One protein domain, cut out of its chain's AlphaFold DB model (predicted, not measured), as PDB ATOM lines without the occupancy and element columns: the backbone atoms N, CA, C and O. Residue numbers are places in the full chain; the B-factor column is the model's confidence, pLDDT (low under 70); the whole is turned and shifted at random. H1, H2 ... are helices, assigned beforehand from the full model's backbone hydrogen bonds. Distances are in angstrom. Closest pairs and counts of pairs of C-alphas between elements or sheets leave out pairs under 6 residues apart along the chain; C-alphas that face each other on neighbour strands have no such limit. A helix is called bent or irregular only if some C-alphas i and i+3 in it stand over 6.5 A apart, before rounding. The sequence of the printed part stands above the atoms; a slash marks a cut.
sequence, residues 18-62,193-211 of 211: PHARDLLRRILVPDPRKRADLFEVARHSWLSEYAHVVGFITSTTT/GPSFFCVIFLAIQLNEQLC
ATOM      1  N   PRO A  18      35.735 101.195  83.676       88.19
ATOM      2  CA  PRO A  18      34.471 101.243  82.939       88.19
ATOM      3  C   PRO A  18      34.378 100.207  81.809       88.19
ATOM      4  O   PRO A  18      33.314  99.636  81.592       88.19
ATOM      5  N   HIS A  19      35.496  99.917  81.133       87.25
ATOM      6  CA  HIS A  19      35.573  98.881  80.097       87.25
ATOM      7  C   HIS A  19      35.436  97.456  80.654       87.25
ATOM      8  O   HIS A  19      34.733  96.645  80.057       87.25
ATOM      9  N   ALA A  20      36.029  97.145  81.812       88.56
ATOM     10  CA  ALA A  20      35.834  95.849  82.472       88.56
ATOM     11  C   ALA A  20      34.382  95.648  82.928       88.56
ATOM     12  O   ALA A  20      33.825  94.557  82.819       88.56
ATOM     13  N   ARG A  21      33.750  96.715  83.430       87.00
ATOM     14  CA  ARG A  21      32.347  96.681  83.863       87.00
ATOM     15  C   ARG A  21      31.399  96.372  82.710       87.00
ATOM     16  O   ARG A  21      30.430  95.651  82.925       87.00
ATOM     17  N   ASP A  22      31.648  96.925  81.522       88.50
ATOM     18  CA  ASP A  22      30.819  96.641  80.345       88.50
ATOM     19  C   ASP A  22      30.883  95.157  79.968       88.50
ATOM     20  O   ASP A  22      29.846  94.509  79.829       88.50
ATOM     21  N   LEU A  23      32.092  94.590  79.945       89.25
ATOM     22  CA  LEU A  23      32.300  93.162  79.724       89.25
ATOM     23  C   LEU A  23      31.526  92.306  80.738       89.25
ATOM     24  O   LEU A  23      30.789  91.398  80.355       89.25
ATOM     25  N   LEU A  24      31.633  92.624  82.033       87.50
ATOM     26  CA  LEU A  24      30.934  91.884  83.087       87.50
ATOM     27  C   LEU A  24      29.410  91.961  82.945       87.50
ATOM     28  O   LEU A  24      28.744  90.961  83.183       87.50
ATOM     29  N   ARG A  25      28.843  93.096  82.514       87.56
ATOM     30  CA  ARG A  25      27.391  93.214  82.271       87.56
ATOM     31  C   ARG A  25      26.906  92.349  81.116       87.56
ATOM     32  O   ARG A  25      25.792  91.845  81.184       87.56
ATOM     33  N   ARG A  26      27.726  92.183  80.077       88.12
ATOM     34  CA  ARG A  26      27.410  91.342  78.911       88.12
ATOM     35  C   ARG A  26      27.525  89.846  79.207       88.12
ATOM     36  O   ARG A  26      26.797  89.048  78.621       88.12
ATOM     37  N   ILE A  27      28.412  89.475  80.130       88.50
ATOM     38  CA  ILE A  27      28.565  88.092  80.597       88.50
ATOM     39  C   ILE A  27      27.497  87.756  81.646       88.50
ATOM     40  O   ILE A  27      26.924  86.677  81.605       88.50
ATOM     41  N   LEU A  28      27.176  88.681  82.555       86.50
ATOM     42  CA  LEU A  28      26.203  88.500  83.642       86.50
ATOM     43  C   LEU A  28      24.776  88.906  83.237       86.50
ATOM     44  O   LEU A  28      24.048  89.524  84.013       86.50
ATOM     45  N   VAL A  29      24.363  88.568  82.013       87.00
ATOM     46  CA  VAL A  29      22.986  88.801  81.552       87.00
ATOM     47  C   VAL A  29      22.064  87.724  82.148       87.00
ATOM     48  O   VAL A  29      22.390  86.539  82.008       87.00
ATOM     49  N   PRO A  30      20.930  88.101  82.783       82.62
ATOM     50  CA  PRO A  30      19.966  87.144  83.336       82.62
ATOM     51  C   PRO A  30      19.294  86.265  82.273       82.62
ATOM     52  O   PRO A  30      19.001  85.103  82.527       82.62
ATOM     53  N   ASP A  31      19.068  86.817  81.077       81.69
ATOM     54  CA  ASP A  31      18.538  86.093  79.921       81.69
ATOM     55  C   ASP A  31      19.681  85.365  79.176       81.69
ATOM     56  O   ASP A  31      20.490  86.027  78.516       81.69
ATOM     57  N   PRO A  32      19.743  84.019  79.162       80.75
ATOM     58  CA  PRO A  32      20.842  83.284  78.524       80.75
ATOM     59  C   PRO A  32      20.867  83.460  77.000       80.75
ATOM     60  O   PRO A  32      21.926  83.463  76.389       80.75
ATOM     61  N   ARG A  33      19.703  83.687  76.377       79.19
ATOM     62  CA  ARG A  33      19.581  83.897  74.922       79.19
ATOM     63  C   ARG A  33      20.118  85.250  74.446       79.19
ATOM     64  O   ARG A  33      20.314  85.423  73.251       79.19
ATOM     65  N   LYS A  34      20.292  86.211  75.356       84.81
ATOM     66  CA  LYS A  34      20.824  87.555  75.066       84.81
ATOM     67  C   LYS A  34      22.244  87.743  75.610       84.81
ATOM     68  O   LYS A  34      22.777  88.848  75.548       84.81
ATOM     69  N   ARG A  35      22.821  86.695  76.202       88.19
ATOM     70  CA  ARG A  35      24.172  86.707  76.756       88.19
ATOM     71  C   ARG A  35      25.189  86.817  75.621       88.19
ATOM     72  O   ARG A  35      24.994  86.219  74.567       88.19
ATOM     73  N   ALA A  36      26.262  87.568  75.859       86.12
ATOM     74  CA  ALA A  36      27.352  87.660  74.899       86.12
ATOM     75  C   ALA A  36      28.003  86.292  74.676       86.12
ATOM     76  O   ALA A  36      28.266  85.546  75.623       86.12
ATOM     77  N   ASP A  37      28.263  85.993  73.411       86.31
ATOM     78  CA  ASP A  37      28.914  84.763  72.984       86.31
ATOM     79  C   ASP A  37      30.406  84.744  73.373       86.31
ATOM     80  O   ASP A  37      31.027  85.793  73.576       86.31
ATOM     81  N   LEU A  38      31.012  83.557  73.442       84.69
ATOM     82  CA  LEU A  38      32.427  83.392  73.791       84.69
ATOM     83  C   LEU A  38      33.335  84.197  72.847       84.69
ATOM     84  O   LEU A  38      34.299  84.821  73.294       84.69
ATOM     85  N   PHE A  39      32.980  84.273  71.560       81.25
ATOM     86  CA  PHE A  39      33.705  85.089  70.588       81.25
ATOM     87  C   PHE A  39      33.500  86.593  70.803       81.25
ATOM     88  O   PHE A  39      34.385  87.383  70.477       81.25
ATOM     89  N   GLU A  40      32.344  87.026  71.310       86.81
ATOM     90  CA  GLU A  40      32.096  88.430  71.675       86.81
ATOM     91  C   GLU A  40      32.859  88.838  72.936       86.81
ATOM     92  O   GLU A  40      33.384  89.950  73.009       86.81
ATOM     93  N   VAL A  41      32.975  87.919  73.895       87.94
ATOM     94  CA  VAL A  41      33.793  88.089  75.098       87.94
ATOM     95  C   VAL A  41      35.268  88.185  74.712       87.94
ATOM     96  O   VAL A  41      35.926  89.163  75.063       87.94
ATOM     97  N   ALA A  42      35.780  87.236  73.925       85.81
ATOM     98  CA  ALA A  42      37.192  87.187  73.542       85.81
ATOM     99  C   ALA A  42      37.658  88.413  72.735       85.81
ATOM    100  O   ALA A  42      38.794  88.853  72.896       85.81
ATOM    101  N   ARG A  43      36.784  89.000  71.901       86.75
ATOM    102  CA  ARG A  43      37.105  90.198  71.101       86.75
ATOM    103  C   ARG A  43      36.933  91.523  71.860       86.75
ATOM    104  O   ARG A  43      37.132  92.588  71.279       86.75
ATOM    105  N   HIS A  44      36.503  91.488  73.121       90.81
ATOM    106  CA  HIS A  44      36.228  92.702  73.882       90.81
ATOM    107  C   HIS A  44      37.521  93.483  74.155       90.81
ATOM    108  O   HIS A  44      38.518  92.908  74.586       90.81
ATOM    109  N   SER A  45      37.495  94.810  73.993       90.00
ATOM    110  CA  SER A  45      38.688  95.671  74.096       90.00
ATOM    111  C   SER A  45      39.445  95.529  75.421       90.00
ATOM    112  O   SER A  45      40.652  95.717  75.469       90.00
ATOM    113  N   TRP A  46      38.745  95.154  76.493       90.38
ATOM    114  CA  TRP A  46      39.353  94.895  77.800       90.38
ATOM    115  C   TRP A  46      40.141  93.571  77.877       90.38
ATOM    116  O   TRP A  46      41.125  93.490  78.603       90.38
ATOM    117  N   LEU A  47      39.744  92.545  77.114       86.81
ATOM    118  CA  LEU A  47      40.432  91.247  77.043       86.81
ATOM    119  C   LEU A  47      41.527  91.197  75.968       86.81
ATOM    120  O   LEU A  47      42.276  90.226  75.930       86.81
ATOM    121  N   SER A  48      41.665  92.241  75.144       86.62
ATOM    122  CA  SER A  48      42.654  92.294  74.058       86.62
ATOM    123  C   SER A  48      44.093  92.066  74.541       86.62
ATOM    124  O   SER A  48      44.845  91.350  73.889       86.62
ATOM    125  N   GLU A  49      44.473  92.622  75.694       84.25
ATOM    126  CA  GLU A  49      45.810  92.428  76.289       84.25
ATOM    127  C   GLU A  49      46.011  90.985  76.796       84.25
ATOM    128  O   GLU A  49      47.108  90.428  76.791       84.25
ATOM    129  N   TYR A  50      44.915  90.335  77.184       83.56
ATOM    130  CA  TYR A  50      44.887  88.976  77.716       83.56
ATOM    131  C   TYR A  50      44.566  87.927  76.649       83.56
ATOM    132  O   TYR A  50      44.291  86.777  76.991       83.56
ATOM    133  N   ALA A  51      44.628  88.287  75.361       82.19
ATOM    134  CA  ALA A  51      44.301  87.397  74.248       82.19
ATOM    135  C   ALA A  51      45.097  86.079  74.280       82.19
ATOM    136  O   ALA A  51      44.573  85.034  73.912       82.19
ATOM    137  N   HIS A  52      46.331  86.110  74.789       81.75
ATOM    138  CA  HIS A  52      47.170  84.927  74.984       81.75
ATOM    139  C   HIS A  52      46.583  83.934  76.007       81.75
ATOM    140  O   HIS A  52      46.602  82.727  75.775       81.75
ATOM    141  N   VAL A  53      46.015  84.429  77.112       82.12
ATOM    142  CA  VAL A  53      45.364  83.597  78.137       82.12
ATOM    143  C   VAL A  53      43.987  83.153  77.664       82.12
ATOM    144  O   VAL A  53      43.636  81.986  77.804       82.12
ATOM    145  N   VAL A  54      43.210  84.067  77.077       81.06
ATOM    146  CA  VAL A  54      41.871  83.759  76.564       81.06
ATOM    147  C   VAL A  54      41.955  82.713  75.462       81.06
ATOM    148  O   VAL A  54      41.217  81.744  75.526       81.06
ATOM    149  N   GLY A  55      42.893  82.847  74.520       79.94
ATOM    150  CA  GLY A  55      43.147  81.849  73.482       79.94
ATOM    151  C   GLY A  55      43.394  80.467  74.082       79.94
ATOM    152  O   GLY A  55      42.659  79.534  73.772       79.94
ATOM    153  N   PHE A  56      44.328  80.361  75.031       80.81
ATOM    154  CA  PHE A  56      44.598  79.108  75.739       80.81
ATOM    155  C   PHE A  56      43.349  78.539  76.436       80.81
ATOM    156  O   PHE A  56      43.027  77.370  76.244       80.81
ATOM    157  N   ILE A  57      42.597  79.362  77.175       79.81
ATOM    158  CA  ILE A  57      41.374  78.931  77.871       79.81
ATOM    159  C   ILE A  57      40.320  78.451  76.864       79.81
ATOM    160  O   ILE A  57      39.796  77.348  77.017       79.81
ATOM    161  N   THR A  58      40.057  79.229  75.810       76.50
ATOM    162  CA  THR A  58      39.083  78.886  74.761       76.50
ATOM    163  C   THR A  58      39.458  77.602  74.022       76.50
ATOM    164  O   THR A  58      38.574  76.799  73.734       76.50
ATOM    165  N   SER A  59      40.753  77.353  73.795       71.12
ATOM    166  CA  SER A  59      41.245  76.090  73.234       71.12
ATOM    167  C   SER A  59      41.071  74.922  74.209       71.12
ATOM    168  O   SER A  59      40.691  73.833  73.797       71.12
ATOM    169  N   THR A  60      41.280  75.123  75.515       63.56
ATOM    170  CA  THR A  60      41.134  74.041  76.511       63.56
ATOM    171  C   THR A  60      39.683  73.646  76.813       63.56
ATOM    172  O   THR A  60      39.444  72.510  77.215       63.56
ATOM    173  N   THR A  61      38.700  74.531  76.601       57.25
ATOM    174  CA  THR A  61      37.267  74.239  76.828       57.25
ATOM    175  C   THR A  61      36.502  73.807  75.572       57.25
ATOM    176  O   THR A  61      35.342  73.413  75.672       57.25
ATOM    177  N   THR A  62      37.102  73.864  74.380       50.25
ATOM    178  CA  THR A  62      36.446  73.465  73.118       50.25
ATOM    179  C   THR A  62      37.395  72.683  72.223       50.25
ATOM    180  O   THR A  62      37.554  72.990  71.053       50.25
ATOM    181  N   GLY A 193      43.904  90.443  88.519       55.31
ATOM    182  CA  GLY A 193      44.394  89.247  89.195       55.31
ATOM    183  C   GLY A 193      43.598  87.992  88.800       55.31
ATOM    184  O   GLY A 193      42.500  88.096  88.245       55.31
ATOM    185  N   PRO A 194      44.092  86.790  89.142       61.06
ATOM    186  CA  PRO A 194      43.405  85.517  88.882       61.06
ATOM    187  C   PRO A 194      41.971  85.473  89.438       61.06
ATOM    188  O   PRO A 194      41.119  84.760  88.914       61.06
ATOM    189  N   SER A 195      41.660  86.295  90.443       63.12
ATOM    190  CA  SER A 195      40.305  86.492  90.957       63.12
ATOM    191  C   SER A 195      39.333  87.037  89.907       63.12
ATOM    192  O   SER A 195      38.165  86.667  89.928       63.12
ATOM    193  N   PHE A 196      39.782  87.876  88.971       67.81
ATOM    194  CA  PHE A 196      38.912  88.443  87.939       67.81
ATOM    195  C   PHE A 196      38.533  87.401  86.881       67.81
ATOM    196  O   PHE A 196      37.362  87.274  86.525       67.81
ATOM    197  N   PHE A 197      39.500  86.591  86.441       70.12
ATOM    198  CA  PHE A 197      39.233  85.444  85.567       70.12
ATOM    199  C   PHE A 197      38.382  84.387  86.266       70.12
ATOM    200  O   PHE A 197      37.485  83.832  85.641       70.12
ATOM    201  N   CYS A 198      38.589  84.167  87.568       67.38
ATOM    202  CA  CYS A 198      37.734  83.299  88.370       67.38
ATOM    203  C   CYS A 198      36.295  83.827  88.424       67.38
ATOM    204  O   CYS A 198      35.367  83.052  88.247       67.38
ATOM    205  N   VAL A 199      36.082  85.139  88.571       72.56
ATOM    206  CA  VAL A 199      34.736  85.737  88.525       72.56
ATOM    207  C   VAL A 199      34.101  85.586  87.146       72.56
ATOM    208  O   VAL A 199      32.921  85.265  87.076       72.56
ATOM    209  N   ILE A 200      34.851  85.766  86.054       74.44
ATOM    210  CA  ILE A 200      34.331  85.543  84.695       74.44
ATOM    211  C   ILE A 200      33.983  84.068  84.476       74.44
ATOM    212  O   ILE A 200      32.890  83.760  84.010       74.44
ATOM    213  N   PHE A 201      34.871  83.151  84.854       71.88
ATOM    214  CA  PHE A 201      34.654  81.716  84.698       71.88
ATOM    215  C   PHE A 201      33.500  81.226  85.579       71.88
ATOM    216  O   PHE A 201      32.633  80.497  85.115       71.88
ATOM    217  N   LEU A 202      33.413  81.709  86.821       71.62
ATOM    218  CA  LEU A 202      32.302  81.424  87.721       71.62
ATOM    219  C   LEU A 202      31.000  82.066  87.221       71.62
ATOM    220  O   LEU A 202      29.954  81.455  87.348       71.62
ATOM    221  N   ALA A 203      31.027  83.248  86.599       71.06
ATOM    222  CA  ALA A 203      29.849  83.875  85.984       71.06
ATOM    223  C   ALA A 203      29.323  83.103  84.760       71.06
ATOM    224  O   ALA A 203      28.118  83.092  84.481       71.06
ATOM    225  N   ILE A 204      30.230  82.465  84.024       69.31
ATOM    226  CA  ILE A 204      29.898  81.563  82.924       69.31
ATOM    227  C   ILE A 204      29.334  80.251  83.503       69.31
ATOM    228  O   ILE A 204      28.206  79.889  83.169       69.31
ATOM    229  N   GLN A 205      30.026  79.629  84.465       65.88
ATOM    230  CA  GLN A 205      29.662  78.343  85.080       65.88
ATOM    231  C   GLN A 205      28.376  78.388  85.925       65.88
ATOM    232  O   GLN A 205      27.536  77.496  85.832       65.88
ATOM    233  N   LEU A 206      28.197  79.413  86.763       64.62
ATOM    234  CA  LEU A 206      27.042  79.552  87.663       64.62
ATOM    235  C   LEU A 206      25.739  79.787  86.887       64.62
ATOM    236  O   LEU A 206      24.658  79.530  87.407       64.62
ATOM    237  N   ASN A 207      25.835  80.272  85.648       57.62
ATOM    238  CA  ASN A 207      24.678  80.472  84.786       57.62
ATOM    239  C   ASN A 207      24.374  79.270  83.890       57.62
ATOM    240  O   ASN A 207      23.219  79.089  83.521       57.62
ATOM    241  N   GLU A 208      25.378  78.456  83.550       63.75
ATOM    242  CA  GLU A 208      25.139  77.180  82.867       63.75
ATOM    243  C   GLU A 208      24.296  76.242  83.750       63.75
ATOM    244  O   GLU A 208      23.357  75.623  83.271       63.75
ATOM    245  N   GLN A 209      24.536  76.251  85.066       52.44
ATOM    246  CA  GLN A 209      23.799  75.450  86.056       52.44
ATOM    247  C   GLN A 209      22.372  75.951  86.365       52.44
ATOM    248  O   GLN A 209      21.669  75.337  87.167       52.44
ATOM    249  N   LEU A 210      21.958  77.099  85.812       55.72
ATOM    250  CA  LEU A 210      20.611  77.659  85.998       55.72
ATOM    251  C   LEU A 210      19.662  77.361  84.821       55.72
ATOM    252  O   LEU A 210      18.508  77.794  84.876       55.72
ATOM    253  N   CYS A 211      20.137  76.657  83.787       46.56
ATOM    254  CA  CYS A 211      19.326  76.146  82.679       46.56
ATOM    255  C   CYS A 211      18.942  74.680  82.902       46.56
ATOM    256  O   CYS A 211      19.795  73.913  83.397       46.56
TER     257      CYS A 211
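This is residues 18 to 62 and 193 to 211 of the 211 residues of an uncharacterized protein of Pedobacter sp (UniProt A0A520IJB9). Two loosely joined pairs of helices make this domain: H1 meets the middle of H4 near its own last residue, the two helices running much the same way but offset along their length, while the short helix H2 packs on H3. Between H1 and H2 the chain makes a loop, residues 28 to 37, that goes out and folds back, and H2 comes near H1, while H3 and H4 stay apart. The printed part has 64 residues with four named helices, in the order H1, H2, H3, H4, and no named strand; its class is all helix. The whole is compact, with a radius of gyration of the C-alphas of 11.4 A, and rounded, spanning 30 by 28 by 21 A.

H1, residues 18 to 27, touches H4, residues 194 to 208, at a shallow tilt of 27 degrees, the same way. Their closest C-alphas, those of Ile 27 and Ala 203, are 7.0 A apart, and H4 touches H1 with residues 200 to 204 alone. H2, residues 38 to 42, is close to H1 but not clearly touching it; their closest C-alphas, those of Leu 23 and Val 41, are 7.0 A apart. H2 touches H3, residues 48 to 61, where the closest C-alphas, those of Ala 42 and Val 54, are 6.5 A apart. H1 and H3 are apart, and so are H2 and H4, and H3 and H4. In H1 and H2 every O i to N i+4 pair is within hydrogen-bond range; in H3 it is 8 of 10 and in H4 10 of 11.

H1 begins at C-alpha 18, at (34.471, 101.243, 82.939), and is 14.6 A long from first to last C-alpha. H2, five residues from Leu 38 to Ala 42, measures 6.1 A. H3 runs from Ser 48, with its C-alpha at (42.654, 92.294, 74.058), to Thr 61 over 19.0 A; it is irregular, with C-alphas 49 and 52 7.7 A apart. H4, the longest helix with 15 residues, measures 21.0 A and ends at C-alpha 208, at (25.139, 77.180, 82.867).

The two C-alphas farthest apart, those of Glu 49 and Cys 211, are 31.7 A apart. Residues 63 to 192 are not printed, and C-alphas 62 and 193 are 23.9 A apart across this cut, which lies in the link from H3 to H4. Of the links that are printed whole, H2 to H3 is tight and H1 to H2 is short. The mean pLDDT of the printed part is 77.5; it is under 70 at residues 60 to 62, 193 to 196, 198 and 204 to 211.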